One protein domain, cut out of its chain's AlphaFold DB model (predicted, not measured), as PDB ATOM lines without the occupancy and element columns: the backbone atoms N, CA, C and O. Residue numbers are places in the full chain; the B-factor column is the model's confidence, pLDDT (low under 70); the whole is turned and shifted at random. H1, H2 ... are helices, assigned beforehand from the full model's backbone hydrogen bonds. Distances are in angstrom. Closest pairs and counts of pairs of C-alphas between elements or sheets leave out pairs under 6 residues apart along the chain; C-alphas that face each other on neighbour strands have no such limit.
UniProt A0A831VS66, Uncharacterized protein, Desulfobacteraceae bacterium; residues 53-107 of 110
ATOM      1  N   SER A  53     -63.979 -21.237  71.888       95.12
ATOM      2  CA  SER A  53     -65.047 -22.056  71.300       95.12
ATOM      3  C   SER A  53     -66.425 -21.412  71.481       95.12
ATOM      4  O   SER A  53     -67.236 -21.415  70.553       95.12
ATOM      5  N   ASP A  54     -66.682 -20.823  72.650       95.75
ATOM      6  CA  ASP A  54     -67.938 -20.125  72.936       95.75
ATOM      7  C   ASP A  54     -68.060 -18.828  72.120       95.75
ATOM      8  O   ASP A  54     -69.104 -18.583  71.511       95.75
ATOM      9  N   LEU A  55     -66.984 -18.039  72.025       96.81
ATOM     10  CA  LEU A  55     -66.943 -16.828  71.193       96.81
ATOM     11  C   LEU A  55     -67.114 -17.146  69.701       96.81
ATOM     12  O   LEU A  55     -67.788 -16.415  68.968       96.81
ATOM     13  N   GLU A  56     -66.544 -18.257  69.237       97.25
ATOM     14  CA  GLU A  56     -66.726 -18.728  67.865       97.25
ATOM     15  C   GLU A  56     -68.185 -19.110  67.571       97.25
ATOM     16  O   GLU A  56     -68.699 -18.819  66.486       97.25
ATOM     17  N   LEU A  57     -68.880 -19.735  68.525       97.94
ATOM     18  CA  LEU A  57     -70.304 -20.031  68.377       97.94
ATOM     19  C   LEU A  57     -71.140 -18.744  68.347       97.94
ATOM     20  O   LEU A  57     -71.936 -18.558  67.426       97.94
ATOM     21  N   ILE A  58     -70.925 -17.839  69.308       97.06
ATOM     22  CA  ILE A  58     -71.648 -16.561  69.416       97.06
ATOM     23  C   ILE A  58     -71.493 -15.733  68.136       97.06
ATOM     24  O   ILE A  58     -72.484 -15.285  67.565       97.06
ATOM     25  N   SER A  59     -70.265 -15.584  67.638       96.75
ATOM     26  CA  SER A  59     -70.000 -14.859  66.388       96.75
ATOM     27  C   SER A  59     -70.687 -15.497  65.178       96.75
ATOM     28  O   SER A  59     -71.226 -14.779  64.335       96.75
ATOM     29  N   THR A  60     -70.736 -16.833  65.108       98.00
ATOM     30  CA  THR A  60     -71.441 -17.548  64.032       98.00
ATOM     31  C   THR A  60     -72.955 -17.301  64.099       98.00
ATOM     32  O   THR A  60     -73.574 -17.058  63.062       98.00
ATOM     33  N   ILE A  61     -73.549 -17.308  65.298       98.19
ATOM     34  CA  ILE A  61     -74.974 -17.000  65.506       98.19
ATOM     35  C   ILE A  61     -75.290 -15.572  65.046       98.19
ATOM     36  O   ILE A  61     -76.200 -15.379  64.239       98.19
ATOM     37  N   THR A  62     -74.513 -14.585  65.500       96.88
ATOM     38  CA  THR A  62     -74.697 -13.175  65.121       96.88
ATOM     39  C   THR A  62     -74.557 -12.967  63.613       96.88
ATOM     40  O   THR A  62     -75.324 -12.216  63.017       96.88
ATOM     41  N   TYR A  63     -73.608 -13.652  62.970       97.00
ATOM     42  CA  TYR A  63     -73.455 -13.614  61.515       97.00
ATOM     43  C   TYR A  63     -74.688 -14.170  60.784       97.00
ATOM     44  O   TYR A  63     -75.197 -13.532  59.864       97.00
ATOM     45  N   VAL A  64     -75.185 -15.342  61.199       97.56
ATOM     46  CA  VAL A  64     -76.370 -15.970  60.593       97.56
ATOM     47  C   VAL A  64     -77.608 -15.092  60.752       97.56
ATOM     48  O   VAL A  64     -78.355 -14.934  59.788       97.56
ATOM     49  N   HIS A  65     -77.813 -14.519  61.940       97.06
ATOM     50  CA  HIS A  65     -78.919 -13.599  62.209       97.06
ATOM     51  C   HIS A  65     -78.889 -12.396  61.264       97.06
ATOM     52  O   HIS A  65     -79.856 -12.187  60.535       97.06
ATOM     53  N   ARG A  66     -77.753 -11.692  61.174       94.88
ATOM     54  CA  ARG A  66     -77.595 -10.550  60.258       94.88
ATOM     55  C   ARG A  66     -77.853 -10.936  58.806       94.88
ATOM     56  O   ARG A  66     -78.528 -10.215  58.087       94.88
ATOM     57  N   ASN A  67     -77.368 -12.101  58.379       95.69
ATOM     58  CA  ASN A  67     -77.576 -12.566  57.011       95.69
ATOM     59  C   ASN A  67     -79.041 -12.907  56.696       95.69
ATOM     60  O   ASN A  67     -79.475 -12.729  55.560       95.69
ATOM     61  N   LEU A  68     -79.789 -13.431  57.673       94.25
ATOM     62  CA  LEU A  68     -81.230 -13.661  57.546       94.25
ATOM     63  C   LEU A  68     -81.980 -12.326  57.451       94.25
ATOM     64  O   LEU A  68     -82.819 -12.175  56.564       94.25
ATOM     65  N   ASP A  69     -81.629 -11.374  58.316       93.88
ATOM     66  CA  ASP A  69     -82.230 -10.037  58.385       93.88
ATOM     67  C   ASP A  69     -82.032  -9.242  57.089       93.88
ATOM     68  O   ASP A  69     -82.998  -8.818  56.457       93.88
ATOM     69  N   GLU A  70     -80.795  -9.172  56.590       93.94
ATOM     70  CA  GLU A  70     -80.452  -8.515  55.318       93.94
ATOM     71  C   GLU A  70     -81.206  -9.094  54.110       93.94
ATOM     72  O   GLU A  70     -81.393  -8.421  53.095       93.94
ATOM     73  N   ARG A  71     -81.635 -10.356  54.201       93.69
ATOM     74  CA  ARG A  71     -82.370 -11.058  53.141       93.69
ATOM     75  C   ARG A  71     -83.884 -11.042  53.352       93.69
ATOM     76  O   ARG A  71     -84.591 -11.680  52.570       93.69
ATOM     77  N   GLY A  72     -84.380 -10.378  54.399       90.81
ATOM     78  CA  GLY A  72     -85.797 -10.382  54.772       90.81
ATOM     79  C   GLY A  72     -86.336 -11.788  55.059       90.81
ATOM     80  O   GLY A  72     -87.516 -12.061  54.837       90.81
ATOM     81  N   GLN A  73     -85.463 -12.711  55.469       90.81
ATOM     82  CA  GLN A  73     -85.836 -14.086  55.781       90.81
ATOM     83  C   GLN A  73     -86.375 -14.187  57.209       90.81
ATOM     84  O   GLN A  73     -86.204 -13.294  58.033       90.81
ATOM     85  N   GLN A  74     -87.026 -15.307  57.517       84.69
ATOM     86  CA  GLN A  74     -87.580 -15.530  58.844       84.69
ATOM     87  C   GLN A  74     -86.472 -15.587  59.907       84.69
ATOM     88  O   GLN A  74     -85.639 -16.493  59.908       84.69
ATOM     89  N   ILE A  75     -86.515 -14.652  60.854       89.94
ATOM     90  CA  ILE A  75     -85.612 -14.610  62.002       89.94
ATOM     91  C   ILE A  75     -86.317 -15.272  63.181       89.94
ATOM     92  O   ILE A  75     -87.055 -14.649  63.939       89.94
ATOM     93  N   ASN A  76     -86.138 -16.581  63.318       92.69
ATOM     94  CA  ASN A  76     -86.517 -17.283  64.537       92.69
ATOM     95  C   ASN A  76     -85.361 -18.168  65.007       92.69
ATOM     96  O   ASN A  76     -84.491 -18.559  64.227       92.69
ATOM     97  N   ILE A  77     -85.364 -18.502  66.295       94.88
ATOM     98  CA  ILE A  77     -84.275 -19.248  66.934       94.88
ATOM     99  C   ILE A  77     -84.057 -20.620  66.289       94.88
ATOM    100  O   ILE A  77     -82.915 -21.060  66.183       94.88
ATOM    101  N   ASN A  78     -85.112 -21.294  65.820       94.31
ATOM    102  CA  ASN A  78     -84.963 -22.582  65.143       94.31
ATOM    103  C   ASN A  78     -84.245 -22.425  63.799       94.31
ATOM    104  O   ASN A  78     -83.305 -23.173  63.549       94.31
ATOM    105  N   GLU A  79     -84.629 -21.444  62.982       94.75
ATOM    106  CA  GLU A  79     -84.005 -21.190  61.678       94.75
ATOM    107  C   GLU A  79     -82.535 -20.790  61.834       94.75
ATOM    108  O   GLU A  79     -81.653 -21.381  61.208       94.75
ATOM    109  N   ILE A  80     -82.249 -19.866  62.759       96.62
ATOM    110  CA  ILE A  80     -80.876 -19.493  63.120       96.62
ATOM    111  C   ILE A  80     -80.094 -20.742  63.538       96.62
ATOM    112  O   ILE A  80     -78.994 -20.980  63.041       96.62
ATOM    113  N   SER A  81     -80.669 -21.574  64.410       96.88
ATOM    114  CA  SER A  81     -79.978 -22.752  64.936       96.88
ATOM    115  C   SER A  81     -79.666 -23.786  63.860       96.88
ATOM    116  O   SER A  81     -78.565 -24.331  63.855       96.88
ATOM    117  N   GLN A  82     -80.592 -24.036  62.930       96.31
ATOM    118  CA  GLN A  82     -80.365 -24.968  61.823       96.31
ATOM    119  C   GLN A  82     -79.268 -24.472  60.878       96.31
ATOM    120  O   GLN A  82     -78.410 -25.247  60.452       96.31
ATOM    121  N   ARG A  83     -79.237 -23.168  60.596       96.69
ATOM    122  CA  ARG A  83     -78.209 -22.573  59.734       96.69
ATOM    123  C   ARG A  83     -76.840 -22.522  60.404       96.69
ATOM    124  O   ARG A  83     -75.827 -22.757  59.757       96.69
ATOM    125  N   VAL A  84     -76.787 -22.269  61.708       97.88
ATOM    126  CA  VAL A  84     -75.532 -22.367  62.467       97.88
ATOM    127  C   VAL A  84     -75.051 -23.815  62.514       97.88
ATOM    128  O   VAL A  84     -73.862 -24.048  62.312       97.88
ATOM    129  N   LEU A  85     -75.948 -24.785  62.718       97.75
ATOM    130  CA  LEU A  85     -75.606 -26.209  62.723       97.75
ATOM    131  C   LEU A  85     -75.012 -26.653  61.379       97.75
ATOM    132  O   LEU A  85     -74.029 -27.389  61.369       97.75
ATOM    133  N   SER A  86     -75.541 -26.165  60.253       97.06
ATOM    134  CA  SER A  86     -74.983 -26.491  58.933       97.06
ATOM    135  C   SER A  86     -73.593 -25.883  58.695       97.06
ATOM    136  O   SER A  86     -72.778 -26.493  58.006       97.06
ATOM    137  N   ILE A  87     -73.283 -24.729  59.297       97.06
ATOM    138  CA  ILE A  87     -71.963 -24.073  59.204       97.06
ATOM    139  C   ILE A  87     -70.961 -24.665  60.213       97.06
ATOM    140  O   ILE A  87     -69.773 -24.802  59.915       97.06
ATOM    141  N   LYS A  88     -71.411 -24.993  61.429       95.50
ATOM    142  CA  LYS A  88     -70.588 -25.475  62.550       95.50
ATOM    143  C   LYS A  88     -71.222 -26.725  63.191       95.50
ATOM    144  O   LYS A  88     -71.680 -26.659  64.333       95.50
ATOM    145  N   PRO A  89     -71.163 -27.892  62.523       95.50
ATOM    146  CA  PRO A  89     -71.879 -29.105  62.945       95.50
ATOM    147  C   PRO A  89     -71.400 -29.707  64.272       95.50
ATOM    148  O   PRO A  89     -72.073 -30.547  64.855       95.50
ATOM    149  N   ARG A  90     -70.234 -29.284  64.772       96.19
ATOM    150  CA  ARG A  90     -69.676 -29.769  66.042       96.19
ATOM    151  C   ARG A  90     -70.390 -29.234  67.289       96.19
ATOM    152  O   ARG A  90     -70.120 -29.727  68.380       96.19
ATOM    153  N   PHE A  91     -71.221 -28.197  67.166       96.00
ATOM    154  CA  PHE A  91     -71.983 -27.677  68.299       96.00
ATOM    155  C   PHE A  91     -73.341 -28.384  68.387       96.00
ATOM    156  O   PHE A  91     -74.072 -28.385  67.397       96.00
ATOM    157  N   PRO A  92     -73.714 -28.943  69.553       95.31
ATOM    158  CA  PRO A  92     -75.054 -29.485  69.761       95.31
ATOM    159  C   PRO A  92     -76.118 -28.412  69.529       95.31
ATOM    160  O   PRO A  92     -75.947 -27.267  69.959       95.31
ATOM    161  N   VAL A  93     -77.226 -28.773  68.882       95.75
ATOM    162  CA  VAL A  93     -78.273 -27.809  68.512       95.75
ATOM    163  C   VAL A  93     -78.899 -27.137  69.737       95.75
ATOM    164  O   VAL A  93     -79.246 -25.961  69.685       95.75
ATOM    165  N   GLU A  94     -78.968 -27.837  70.866       96.56
ATOM    166  CA  GLU A  94     -79.438 -27.317  72.151       96.56
ATOM    167  C   GLU A  94     -78.535 -26.180  72.645       96.56
ATOM    168  O   GLU A  94     -79.038 -25.126  73.030       96.56
ATOM    169  N   LYS A  95     -77.208 -26.348  72.541       96.69
ATOM    170  CA  LYS A  95     -76.230 -25.307  72.898       96.69
ATOM    171  C   LYS A  95     -76.353 -24.093  71.972       96.69
ATOM    172  O   LYS A  95     -76.228 -22.956  72.427       96.69
ATOM    173  N   ILE A  96     -76.608 -24.317  70.680       98.12
ATOM    174  CA  ILE A  96     -76.838 -23.231  69.716       98.12
ATOM    175  C   ILE A  96     -78.089 -22.434  70.110       98.12
ATOM    176  O   ILE A  96     -78.023 -21.208  70.197       98.12
ATOM    177  N   LYS A  97     -79.199 -23.124  70.399       97.81
ATOM    178  CA  LYS A  97     -80.461 -22.503  70.827       97.81
ATOM    179  C   LYS A  97     -80.293 -21.709  72.115       97.81
ATOM    180  O   LYS A  97     -80.688 -20.550  72.157       97.81
ATOM    181  N   GLU A  98     -79.665 -22.300  73.131       97.12
ATOM    182  CA  GLU A  98     -79.392 -21.638  74.412       97.12
ATOM    183  C   GLU A  98     -78.603 -20.335  74.213       97.12
ATOM    184  O   GLU A  98     -78.961 -19.290  74.761       97.12
ATOM    185  N   LYS A  99     -77.552 -20.358  73.381       96.94
ATOM    186  CA  LYS A  99     -76.761 -19.152  73.103       96.94
ATOM    187  C   LYS A  99     -77.503 -18.130  72.254       96.94
ATOM    188  O   LYS A  99     -77.385 -16.942  72.539       96.94
ATOM    189  N   ALA A 100     -78.293 -18.555  71.274       97.25
ATOM    190  CA  ALA A 100     -79.131 -17.641  70.507       97.25
ATOM    191  C   ALA A 100     -80.168 -16.945  71.409       97.25
ATOM    192  O   ALA A 100     -80.340 -15.731  71.333       97.25
ATOM    193  N   GLU A 101     -80.782 -17.679  72.336       96.69
ATOM    194  CA  GLU A 101     -81.694 -17.118  73.335       96.69
ATOM    195  C   GLU A 101     -81.000 -16.124  74.274       96.69
ATOM    196  O   GLU A 101     -81.506 -15.025  74.504       96.69
ATOM    197  N   SER A 102     -79.800 -16.458  74.757       95.62
ATOM    198  CA  SER A 102     -78.999 -15.540  75.573       95.62
ATOM    199  C   SER A 102     -78.678 -14.235  74.834       95.62
ATOM    200  O   SER A 102     -78.779 -13.166  75.433       95.62
ATOM    201  N   LEU A 103     -78.327 -14.296  73.545       96.12
ATOM    202  CA  LEU A 103     -78.043 -13.106  72.734       96.12
ATOM    203  C   LEU A 103     -79.303 -12.278  72.457       96.12
ATOM    204  O   LEU A 103     -79.239 -11.048  72.478       96.12
ATOM    205  N   ARG A 104     -80.456 -12.929  72.261       94.81
ATOM    206  CA  ARG A 104     -81.756 -12.251  72.168       94.81
ATOM    207  C   ARG A 104     -82.105 -11.526  73.469       94.81
ATOM    208  O   ARG A 104     -82.538 -10.379  73.429       94.81
ATOM    209  N   GLY A 105     -81.841 -12.145  74.622       94.31
ATOM    210  CA  GLY A 105     -82.000 -11.514  75.938       94.31
ATOM    211  C   GLY A 105     -81.091 -10.298  76.166       94.31
ATOM    212  O   GLY A 105     -81.435  -9.423  76.954       94.31
ATOM    213  N   LEU A 106     -79.965 -10.211  75.449       93.75
ATOM    214  CA  LEU A 106     -79.072  -9.045  75.423       93.75
ATOM    215  C   LEU A 106     -79.449  -8.012  74.343       93.75
ATOM    216  O   LEU A 106     -78.701  -7.059  74.136       93.75
ATOM    217  N   SER A 107     -80.564  -8.208  73.632       92.94
ATOM    218  CA  SER A 107     -80.992  -7.375  72.497       92.94
ATOM    219  C   SER A 107     -79.969  -7.301  71.354       92.94
ATOM    220  O   SER A 107     -79.926  -6.325  70.610       92.94
TER     221      SER A 107
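AT A GLANCE: This is residues 53 to 107 of the 110 residues of an uncharacterized protein of Desulfobacteraceae bacterium (UniProt A0A831VS66). Three helices cross one another steeply in a small cluster, each touching the other two; the shorter H2 and H3 pack on residues 57 to 65 of the long H1. The 55 printed residues hold H1, H2 and H3 in that order, with no named strand: all helix, with mostly crossed packing. The whole is compact, with a radius of gyration of the C-alphas of 10.1 A and spans of 28 by 24 by 16 A.

HOW THE PARTS SIT: H1, residues 53 to 70, touches H2, residues 77 to 87, with residues 60 to 65 alone, at a steep tilt of 65 degrees, opposite ways; the closest C-alphas, of Ile 61 and Val 84, are 6.2 A apart. H1 touches H3, residues 93 to 105, with residues 57 to 61 alone, the same way; the tilt of 69 degrees is only just steep, and the closest C-alphas, of Ile 61 and Ala 100, are 6.5 A apart. H2 and H3 touch at a steep tilt of 54 degrees, opposite ways, closest at the C-alphas of Ser 81 and Ile 96, 5.7 A. In H1, H2 and H3 every O i to N i+4 pair is within hydrogen-bond range.

IN THESE COORDINATES: H1 begins at C-alpha 53 (-65.047, -22.056, 71.300) and is 26.0 A long; H2 is 15.3 A; H3 is 18.3 A and ends at C-alpha 105 (-82.000, -11.514, 75.938).

THE WHOLE: The C-alphas farthest apart, of Ser 53 and Gly 72, are 29.0 A apart. The printed part has no cut, no long link and no printed residue under 70 in pLDDT.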